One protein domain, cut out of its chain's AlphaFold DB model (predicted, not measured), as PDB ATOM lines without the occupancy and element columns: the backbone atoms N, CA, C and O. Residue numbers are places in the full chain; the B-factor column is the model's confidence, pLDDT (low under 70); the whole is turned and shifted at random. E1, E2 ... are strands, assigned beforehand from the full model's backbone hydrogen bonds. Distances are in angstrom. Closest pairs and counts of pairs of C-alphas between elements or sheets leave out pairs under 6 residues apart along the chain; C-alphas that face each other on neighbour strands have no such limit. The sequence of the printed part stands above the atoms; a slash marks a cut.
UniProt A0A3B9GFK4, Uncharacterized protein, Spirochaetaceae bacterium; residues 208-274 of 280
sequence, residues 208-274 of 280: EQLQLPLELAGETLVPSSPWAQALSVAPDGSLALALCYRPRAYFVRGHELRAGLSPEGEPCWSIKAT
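Overview. This is residues 208 to 274 of the 280 residues of an uncharacterized protein of Spirochaetaceae bacterium (UniProt A0A3B9GFK4). Look for a strongly twisted wall of four strands, E2, E4, E5 and E6, with a two-stranded ribbon of E1 and E3 over part of one face and the other face bare. The link 224 to 237 leads from E2 to E3, and its residues 231 to 232 pair with residues 220 to 221 of E2, antiparallel. The 67 printed residues hold no named helix and six strands, E1 to E6 in chain order; the class is all strand, with under half of the residues in named elements. Both sheets, E2 E4 E5 E6 and E1 E3, are antiparallel. The whole is compact, with a radius of gyration of the C-alphas of 11.2 A and spans of 31 by 24 by 20 A.

Along the chain. Find C-alpha 255 at (150.771, 148.453, 159.572); from there E5 runs 20.1 A to residue 261. E6, residues 267 to 273, covers 20.8 A and ends at (153.135, 147.046, 162.974). E4 is residues 248 to 252, 13.6 A, and E2 is residues 220 to 223, 9.7 A. E3 is residues 238 to 242, 13.5 A; E1, residues 208 to 211, 9.7 A, begins at (152.492, 138.012, 143.040).

Arrangement. E4, E5 and E6 form a meander, each strand the antiparallel neighbour of the one before, in two hairpins. Look at N 258 and O 270, 2.8 A, for E5 and E6; N 250 and O 257, 2.8 A, for E4 and E5; N 222 and O 251, 2.9 A, for edge strand E2 and E4. E1 and E3 are antiparallel at 150 degrees, with N 210 and O 239 at 2.8 A. E3 and E5 are near each other; E3 and E6 are apart.

Size, cuts and confidence. The C-alphas farthest apart, of Gly 218 and Glu 264, are 32.2 A apart. The printed part has no cut; the link E2 to E3 is long. No printed residue is under 70 in pLDDT.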
ATOM      1  N   GLU A 208     152.582 138.949 141.927       87.81
ATOM      2  CA  GLU A 208     152.492 138.012 143.040       87.81
ATOM      3  C   GLU A 208     151.149 138.144 143.745       87.81
ATOM      4  O   GLU A 208     150.611 139.245 143.913       87.81
ATOM      5  N   GLN A 209     150.626 137.001 144.187       92.75
ATOM      6  CA  GLN A 209     149.475 136.944 145.073       92.75
ATOM      7  C   GLN A 209     149.978 136.782 146.506       92.75
ATOM      8  O   GLN A 209     150.489 135.735 146.898       92.75
ATOM      9  N   LEU A 210     149.848 137.847 147.288       92.50
ATOM     10  CA  LEU A 210     150.243 137.876 148.688       92.50
ATOM     11  C   LEU A 210     149.051 137.502 149.564       92.50
ATOM     12  O   LEU A 210     147.936 137.962 149.327       92.50
ATOM     13  N   GLN A 211     149.304 136.713 150.606       95.25
ATOM     14  CA  GLN A 211     148.316 136.432 151.642       95.25
ATOM     15  C   GLN A 211     148.603 137.311 152.860       95.25
ATOM     16  O   GLN A 211     149.596 137.112 153.561       95.25
ATOM     17  N   LEU A 212     147.738 138.293 153.104       94.06
ATOM     18  CA  LEU A 212     147.848 139.196 154.246       94.06
ATOM     19  C   LEU A 212     147.058 138.664 155.457       94.06
ATOM     20  O   LEU A 212     146.176 137.811 155.297       94.06
ATOM     21  N   PRO A 213     147.355 139.154 156.678       93.75
ATOM     22  CA  PRO A 213     146.536 138.878 157.855       93.75
ATOM     23  C   PRO A 213     145.057 139.208 157.612       93.75
ATOM     24  O   PRO A 213     144.738 140.272 157.085       93.75
ATOM     25  N   LEU A 214     144.149 138.318 158.034       93.81
ATOM     26  CA  LEU A 214     142.702 138.463 157.797       93.81
ATOM     27  C   LEU A 214     142.094 139.731 158.414       93.81
ATOM     28  O   LEU A 214     141.069 140.208 157.945       93.81
ATOM     29  N   GLU A 215     142.726 140.311 159.433       94.00
ATOM     30  CA  GLU A 215     142.325 141.601 160.016       94.00
ATOM     31  C   GLU A 215     142.458 142.790 159.050       94.00
ATOM     32  O   GLU A 215     141.876 143.844 159.296       94.00
ATOM     33  N   LEU A 216     143.203 142.621 157.952       94.50
ATOM     34  CA  LEU A 216     143.347 143.606 156.881       94.50
ATOM     35  C   LEU A 216     142.446 143.303 155.675       94.50
ATOM     36  O   LEU A 216     142.509 144.018 154.678       94.50
ATOM     37  N   ALA A 217     141.632 142.247 155.728       96.12
ATOM     38  CA  ALA A 217     140.737 141.895 154.634       96.12
ATOM     39  C   ALA A 217     139.707 143.010 154.380       96.12
ATOM     40  O   ALA A 217     139.071 143.511 155.308       96.12
ATOM     41  N   GLY A 218     139.536 143.394 153.112       95.62
ATOM     42  CA  GLY A 218     138.655 144.495 152.705       95.62
ATOM     43  C   GLY A 218     139.234 145.900 152.913       95.62
ATOM     44  O   GLY A 218     138.581 146.881 152.555       95.62
ATOM     45  N   GLU A 219     140.441 146.027 153.466       95.19
ATOM     46  CA  GLU A 219     141.079 147.323 153.680       95.19
ATOM     47  C   GLU A 219     141.751 147.866 152.410       95.19
ATOM     48  O   GLU A 219     142.058 147.135 151.464       95.19
ATOM     49  N   THR A 220     142.019 149.174 152.406       94.94
ATOM     50  CA  THR A 220     142.801 149.842 151.355       94.94
ATOM     51  C   THR A 220     144.178 150.237 151.879       94.94
ATOM     52  O   THR A 220     144.309 150.953 152.870       94.94
ATOM     53  N   LEU A 221     145.209 149.772 151.184       95.19
ATOM     54  CA  LEU A 221     146.609 150.073 151.418       95.19
ATOM     55  C   LEU A 221     146.995 151.359 150.688       95.19
ATOM     56  O   LEU A 221     146.902 151.450 149.462       95.19
ATOM     57  N   VAL A 222     147.483 152.333 151.451       95.06
ATOM     58  CA  VAL A 222     147.924 153.638 150.950       95.06
ATOM     59  C   VAL A 222     149.426 153.596 150.654       95.06
ATOM     60  O   VAL A 222     150.201 153.299 151.564       95.06
ATOM     61  N   PRO A 223     149.889 153.892 149.430       95.44
ATOM     62  CA  PRO A 223     151.310 153.826 149.125       95.44
ATOM     63  C   PRO A 223     152.088 155.007 149.696       95.44
ATOM     64  O   PRO A 223     151.593 156.131 149.796       95.44
ATOM     65  N   SER A 224     153.367 154.768 149.984       95.69
ATOM     66  CA  SER A 224     154.313 155.834 150.307       95.69
ATOM     67  C   SER A 224     154.617 156.724 149.100       95.69
ATOM     68  O   SER A 224     154.729 157.938 149.256       95.69
ATOM     69  N   SER A 225     154.751 156.147 147.902       94.75
ATOM     70  CA  SER A 225     155.057 156.892 146.675       94.75
ATOM     71  C   SER A 225     153.834 157.653 146.167       94.75
ATOM     72  O   SER A 225     152.774 157.045 146.053       94.75
ATOM     73  N   PRO A 226     153.963 158.938 145.788       91.81
ATOM     74  CA  PRO A 226     152.854 159.716 145.237       91.81
ATOM     75  C   PRO A 226     152.418 159.295 143.826       91.81
ATOM     76  O   PRO A 226     151.365 159.737 143.379       91.81
ATOM     77  N   TRP A 227     153.201 158.460 143.134       91.56
ATOM     78  CA  TRP A 227     152.847 157.905 141.818       91.56
ATOM     79  C   TRP A 227     152.281 156.485 141.888       91.56
ATOM     80  O   TRP A 227     151.755 155.979 140.898       91.56
ATOM     81  N   ALA A 228     152.387 155.820 143.039       91.06
ATOM     82  CA  ALA A 228     151.855 154.476 143.201       91.06
ATOM     83  C   ALA A 228     150.342 154.511 143.455       91.06
ATOM     84  O   ALA A 228     149.808 155.441 144.058       91.06
ATOM     85  N   GLN A 229     149.651 153.466 143.003       89.88
ATOM     86  CA  GLN A 229     148.214 153.319 143.207       89.88
ATOM     87  C   GLN A 229     147.914 152.691 144.566       89.88
ATOM     88  O   GLN A 229     148.640 151.808 145.028       89.88
ATOM     89  N   ALA A 230     146.822 153.134 145.188       93.06
ATOM     90  CA  ALA A 230     146.264 152.450 146.344       93.06
ATOM     91  C   ALA A 230     145.822 151.035 145.966       93.06
ATOM     92  O   ALA A 230     145.366 150.791 144.848       93.06
ATOM     93  N   LEU A 231     145.968 150.107 146.908       94.81
ATOM     94  CA  LEU A 231     145.676 148.697 146.685       94.81
ATOM     95  C   LEU A 231     144.572 148.237 147.619       94.81
ATOM     96  O   LEU A 231     144.593 148.561 148.801       94.81
ATOM     97  N   SER A 232     143.631 147.452 147.113       95.81
ATOM     98  CA  SER A 232     142.565 146.873 147.930       95.81
ATOM     99  C   SER A 232     142.899 145.430 148.285       95.81
ATOM    100  O   SER A 232     143.241 144.639 147.406       95.81
ATOM    101  N   VAL A 233     142.782 145.083 149.565       96.69
ATOM    102  CA  VAL A 233     142.877 143.695 150.026       96.69
ATOM    103  C   VAL A 233     141.533 143.022 149.800       96.69
ATOM    104  O   VAL A 233     140.492 143.537 150.211       96.69
ATOM    105  N   ALA A 234     141.544 141.858 149.164       97.38
ATOM    106  CA  ALA A 234     140.336 141.083 148.956       97.38
ATOM    107  C   ALA A 234     139.735 140.594 150.296       97.38
ATOM    108  O   ALA A 234     140.429 140.542 151.319       97.38
ATOM    109  N   PRO A 235     138.443 140.212 150.326       97.19
ATOM    110  CA  PRO A 235     137.785 139.723 151.543       97.19
ATOM    111  C   PRO A 235     138.402 138.448 152.137       97.19
ATOM    112  O   PRO A 235     138.201 138.163 153.314       97.19
ATOM    113  N   ASP A 236     139.140 137.676 151.339       96.44
ATOM    114  CA  ASP A 236     139.884 136.489 151.775       96.44
ATOM    115  C   ASP A 236     141.310 136.817 152.258       96.44
ATOM    116  O   ASP A 236     142.087 135.914 152.566       96.44
ATOM    117  N   GLY A 237     141.670 138.103 152.328       95.75
ATOM    118  CA  GLY A 237     143.002 138.572 152.702       95.75
ATOM    119  C   GLY A 237     144.029 138.518 151.567       95.75
ATOM    120  O   GLY A 237     145.199 138.825 151.805       95.75
ATOM    121  N   SER A 238     143.633 138.134 150.350       96.38
ATOM    122  CA  SER A 238     144.552 138.107 149.213       96.38
ATOM    123  C   SER A 238     144.790 139.505 148.630       96.38
ATOM    124  O   SER A 238     143.916 140.375 148.634       96.38
ATOM    125  N   LEU A 239     146.002 139.738 148.130       96.44
ATOM    126  CA  LEU A 239     146.396 140.976 147.465       96.44
ATOM    127  C   LEU A 239     147.252 140.652 146.239       96.44
ATOM    128  O   LEU A 239     148.300 140.024 146.366       96.44
ATOM    129  N   ALA A 240     146.835 141.124 145.065       93.94
ATOM    130  CA  ALA A 240     147.658 141.082 143.860       93.94
ATOM    131  C   ALA A 240     148.557 142.322 143.801       93.94
ATOM    132  O   ALA A 240     148.068 143.452 143.880       93.94
ATOM    133  N   LEU A 241     149.867 142.120 143.656       91.81
ATOM    134  CA  LEU A 241     150.837 143.209 143.622       91.81
ATOM    135  C   LEU A 241     151.912 142.966 142.560       91.81
ATOM    136  O   LEU A 241     152.543 141.913 142.522       91.81
ATOM    137  N   ALA A 242     152.161 143.986 141.739       89.75
ATOM    138  CA  ALA A 242     153.331 144.043 140.873       89.75
ATOM    139  C   ALA A 242     154.570 144.426 141.699       89.75
ATOM    140  O   ALA A 242     154.606 145.493 142.325       89.75
ATOM    141  N   LEU A 243     155.576 143.552 141.718       89.50
ATOM    142  CA  LEU A 243     156.810 143.764 142.473       89.50
ATOM    143  C   LEU A 243     157.879 144.473 141.644       89.50
ATOM    144  O   LEU A 243     158.097 144.152 140.487       89.50
ATOM    145  N   CYS A 244     158.615 145.400 142.249       87.62
ATOM    146  CA  CYS A 244     159.766 146.045 141.620       87.62
ATOM    147  C   CYS A 244     161.039 145.825 142.446       87.62
ATOM    148  O   CYS A 244     160.973 145.601 143.654       87.62
ATOM    149  N   TYR A 245     162.209 145.926 141.806       85.75
ATOM    150  CA  TYR A 245     163.511 145.757 142.470       85.75
ATOM    151  C   TYR A 245     163.703 146.660 143.685       85.75
ATOM    152  O   TYR A 245     164.306 146.252 144.673       85.75
ATOM    153  N   ARG A 246     163.175 147.886 143.642       88.06
ATOM    154  CA  ARG A 246     163.148 148.744 144.821       88.06
ATOM    155  C   ARG A 246     161.874 148.460 145.620       88.06
ATOM    156  O   ARG A 246     160.793 148.705 145.088       88.06
ATOM    157  N   PRO A 247     161.961 148.009 146.882       90.19
ATOM    158  CA  PRO A 247     160.768 147.734 147.667       90.19
ATOM    159  C   PRO A 247     159.891 148.977 147.828       90.19
ATOM    160  O   PRO A 247     160.377 150.054 148.186       90.19
ATOM    161  N   ARG A 248     158.589 148.812 147.594       93.06
ATOM    162  CA  ARG A 248     157.564 149.821 147.875       93.06
ATOM    163  C   ARG A 248     157.013 149.613 149.274       93.06
ATOM    164  O   ARG A 248     156.942 148.480 149.747       93.06
ATOM    165  N   ALA A 249     156.628 150.710 149.917       95.38
ATOM    166  CA  ALA A 249     155.944 150.682 151.201       95.38
ATOM    167  C   ALA A 249     154.480 151.089 151.014       95.38
ATOM    168  O   ALA A 249     154.182 152.038 150.286       95.38
ATOM    169  N   TYR A 250     153.596 150.380 151.696       96.12
ATOM    170  CA  TYR A 250     152.171 150.653 151.769       96.12
ATOM    171  C   TYR A 250     151.727 150.635 153.228       96.12
ATOM    172  O   TYR A 250     152.244 149.851 154.023       96.12
ATOM    173  N   PHE A 251     150.758 151.472 153.574       94.94
ATOM    174  CA  PHE A 251     150.308 151.680 154.943       94.94
ATOM    175  C   PHE A 251     148.816 151.397 155.086       94.94
ATOM    176  O   PHE A 251     148.017 151.792 154.237       94.94
ATOM    177  N   VAL A 252     148.436 150.729 156.175       93.06
ATOM    178  CA  VAL A 252     147.037 150.409 156.495       93.06
ATOM    179  C   VAL A 252     146.889 150.158 157.992       93.06
ATOM    180  O   VAL A 252     147.646 149.379 158.550       93.06
ATOM    181  N   ARG A 253     145.944 150.825 158.671       88.31
ATOM    182  CA  ARG A 253     145.614 150.612 160.103       88.31
ATOM    183  C   ARG A 253     146.832 150.400 161.023       88.31
ATOM    184  O   ARG A 253     146.880 149.446 161.794       88.31
ATOM    185  N   GLY A 254     147.847 151.257 160.905       88.50
ATOM    186  CA  GLY A 254     149.054 151.135 161.727       88.50
ATOM    187  C   GLY A 254     149.983 149.980 161.358       88.50
ATOM    188  O   GLY A 254     150.802 149.597 162.180       88.50
ATOM    189  N   HIS A 255     149.861 149.425 160.157       92.62
ATOM    190  CA  HIS A 255     150.771 148.453 159.572       92.62
ATOM    191  C   HIS A 255     151.481 149.051 158.362       92.62
ATOM    192  O   HIS A 255     150.917 149.866 157.630       92.62
ATOM    193  N   GLU A 256     152.706 148.593 158.134       95.50
ATOM    194  CA  GLU A 256     153.502 148.862 156.946       95.50
ATOM    195  C   GLU A 256     153.779 147.542 156.219       95.50
ATOM    196  O   GLU A 256     154.470 146.665 156.745       95.50
ATOM    197  N   LEU A 257     153.250 147.410 155.002       96.44
ATOM    198  CA  LEU A 257     153.632 146.378 154.045       96.44
ATOM    199  C   LEU A 257     154.795 146.909 153.208       96.44
ATOM    200  O   LEU A 257     154.652 147.907 152.506       96.44
ATOM    201  N   ARG A 258     155.931 146.212 153.232       96.12
ATOM    202  CA  ARG A 258     157.020 146.409 152.270       96.12
ATOM    203  C   ARG A 258     157.075 145.241 151.315       96.12
ATOM    204  O   ARG A 258     157.120 144.109 151.785       96.12
ATOM    205  N   ALA A 259     157.127 145.507 150.018       94.44
ATOM    206  CA  ALA A 259     157.177 144.464 149.003       94.44
ATOM    207  C   ALA A 259     158.020 144.896 147.796       94.44
ATOM    208  O   ALA A 259     157.948 146.048 147.362       94.44
ATOM    209  N   GLY A 260     158.827 143.977 147.273       92.69
ATOM    210  CA  GLY A 260     159.701 144.182 146.120       92.69
ATOM    211  C   GLY A 260     160.380 142.883 145.690       92.69
ATOM    212  O   GLY A 260     159.936 141.797 146.056       92.69
ATOM    213  N   LEU A 261     161.463 142.996 144.926       90.06
ATOM    214  CA  LEU A 261     162.320 141.867 144.556       90.06
ATOM    215  C   LEU A 261     163.644 141.931 145.329       90.06
ATOM    216  O   LEU A 261     164.138 143.017 145.637       90.06
ATOM    217  N   SER A 262     164.221 140.774 145.644       89.62
ATOM    218  CA  SER A 262     165.584 140.664 146.164       89.62
ATOM    219  C   SER A 262     166.608 141.074 145.087       89.62
ATOM    220  O   SER A 262     166.251 141.210 143.911       89.62
ATOM    221  N   PRO A 263     167.897 141.250 145.437       85.38
ATOM    222  CA  PRO A 263     168.958 141.449 144.445       85.38
ATOM    223  C   PRO A 263     169.040 140.329 143.394       85.38
ATOM    224  O   PRO A 263     169.394 140.590 142.246       85.38
ATOM    225  N   GLU A 264     168.680 139.100 143.770       88.81
ATOM    226  CA  GLU A 264     168.608 137.921 142.898       88.81
ATOM    227  C   GLU A 264     167.331 137.889 142.039       88.81
ATOM    228  O   GLU A 264     167.216 137.062 141.136       88.81
ATOM    229  N   GLY A 265     166.385 138.802 142.283       87.25
ATOM    230  CA  GLY A 265     165.111 138.887 141.570       87.25
ATOM    231  C   GLY A 265     163.982 138.061 142.189       87.25
ATOM    232  O   GLY A 265     162.931 137.932 141.566       87.25
ATOM    233  N   GLU A 266     164.160 137.514 143.393       90.12
ATOM    234  CA  GLU A 266     163.117 136.735 144.066       90.12
ATOM    235  C   GLU A 266     162.095 137.651 144.760       90.12
ATOM    236  O   GLU A 266     162.485 138.647 145.379       90.12
ATOM    237  N   PRO A 267     160.789 137.339 144.712       91.25
ATOM    238  CA  PRO A 267     159.780 138.050 145.487       91.25
ATOM    239  C   PRO A 267     160.118 138.116 146.976       91.25
ATOM    240  O   PRO A 267     160.296 137.092 147.635       91.25
ATOM    241  N   CYS A 268     160.149 139.322 147.541       92.31
ATOM    242  CA  CYS A 268     160.304 139.511 148.977       92.31
ATOM    243  C   CYS A 268     159.299 140.530 149.512       92.31
ATOM    244  O   CYS A 268     159.066 141.595 148.934       92.31
ATOM    245  N   TRP A 269     158.691 140.205 150.649       95.00
ATOM    246  CA  TRP A 269     157.775 141.106 151.326       95.00
ATOM    247  C   TRP A 269     157.790 140.896 152.837       95.00
ATOM    248  O   TRP A 269     158.214 139.863 153.353       95.00
ATOM    249  N   SER A 270     157.354 141.918 153.562       94.94
ATOM    250  CA  SER A 270     157.191 141.869 155.010       94.94
ATOM    251  C   SER A 270     156.080 142.811 155.435       94.94
ATOM    252  O   SER A 270     155.938 143.890 154.859       94.94
ATOM    253  N   ILE A 271     155.338 142.429 156.469       95.00
ATOM    254  CA  ILE A 271     154.383 143.305 157.137       95.00
ATOM    255  C   ILE A 271     154.827 143.536 158.577       95.00
ATOM    256  O   ILE A 271     155.258 142.605 159.260       95.00
ATOM    257  N   LYS A 272     154.781 144.788 159.027       94.19
ATOM    258  CA  LYS A 272     155.175 145.172 160.387       94.19
ATOM    259  C   LYS A 272     154.167 146.151 160.964       94.19
ATOM    260  O   LYS A 272     153.725 147.052 160.260       94.19
ATOM    261  N   ALA A 273     153.853 146.008 162.246       89.81
ATOM    262  CA  ALA A 273     153.135 147.046 162.974       89.81
ATOM    263  C   ALA A 273     154.019 148.301 163.077       89.81
ATOM    264  O   ALA A 273     155.198 148.223 163.435       89.81
ATOM    265  N   THR A 274     153.456 149.458 162.757       82.81
ATOM    266  CA  THR A 274     154.099 150.757 162.894       82.81
ATOM    267  C   THR A 274     153.970 151.208 164.354       82.81
ATOM    268  O   THR A 274     152.853 151.395 164.850       82.81
TER     269      THR A 274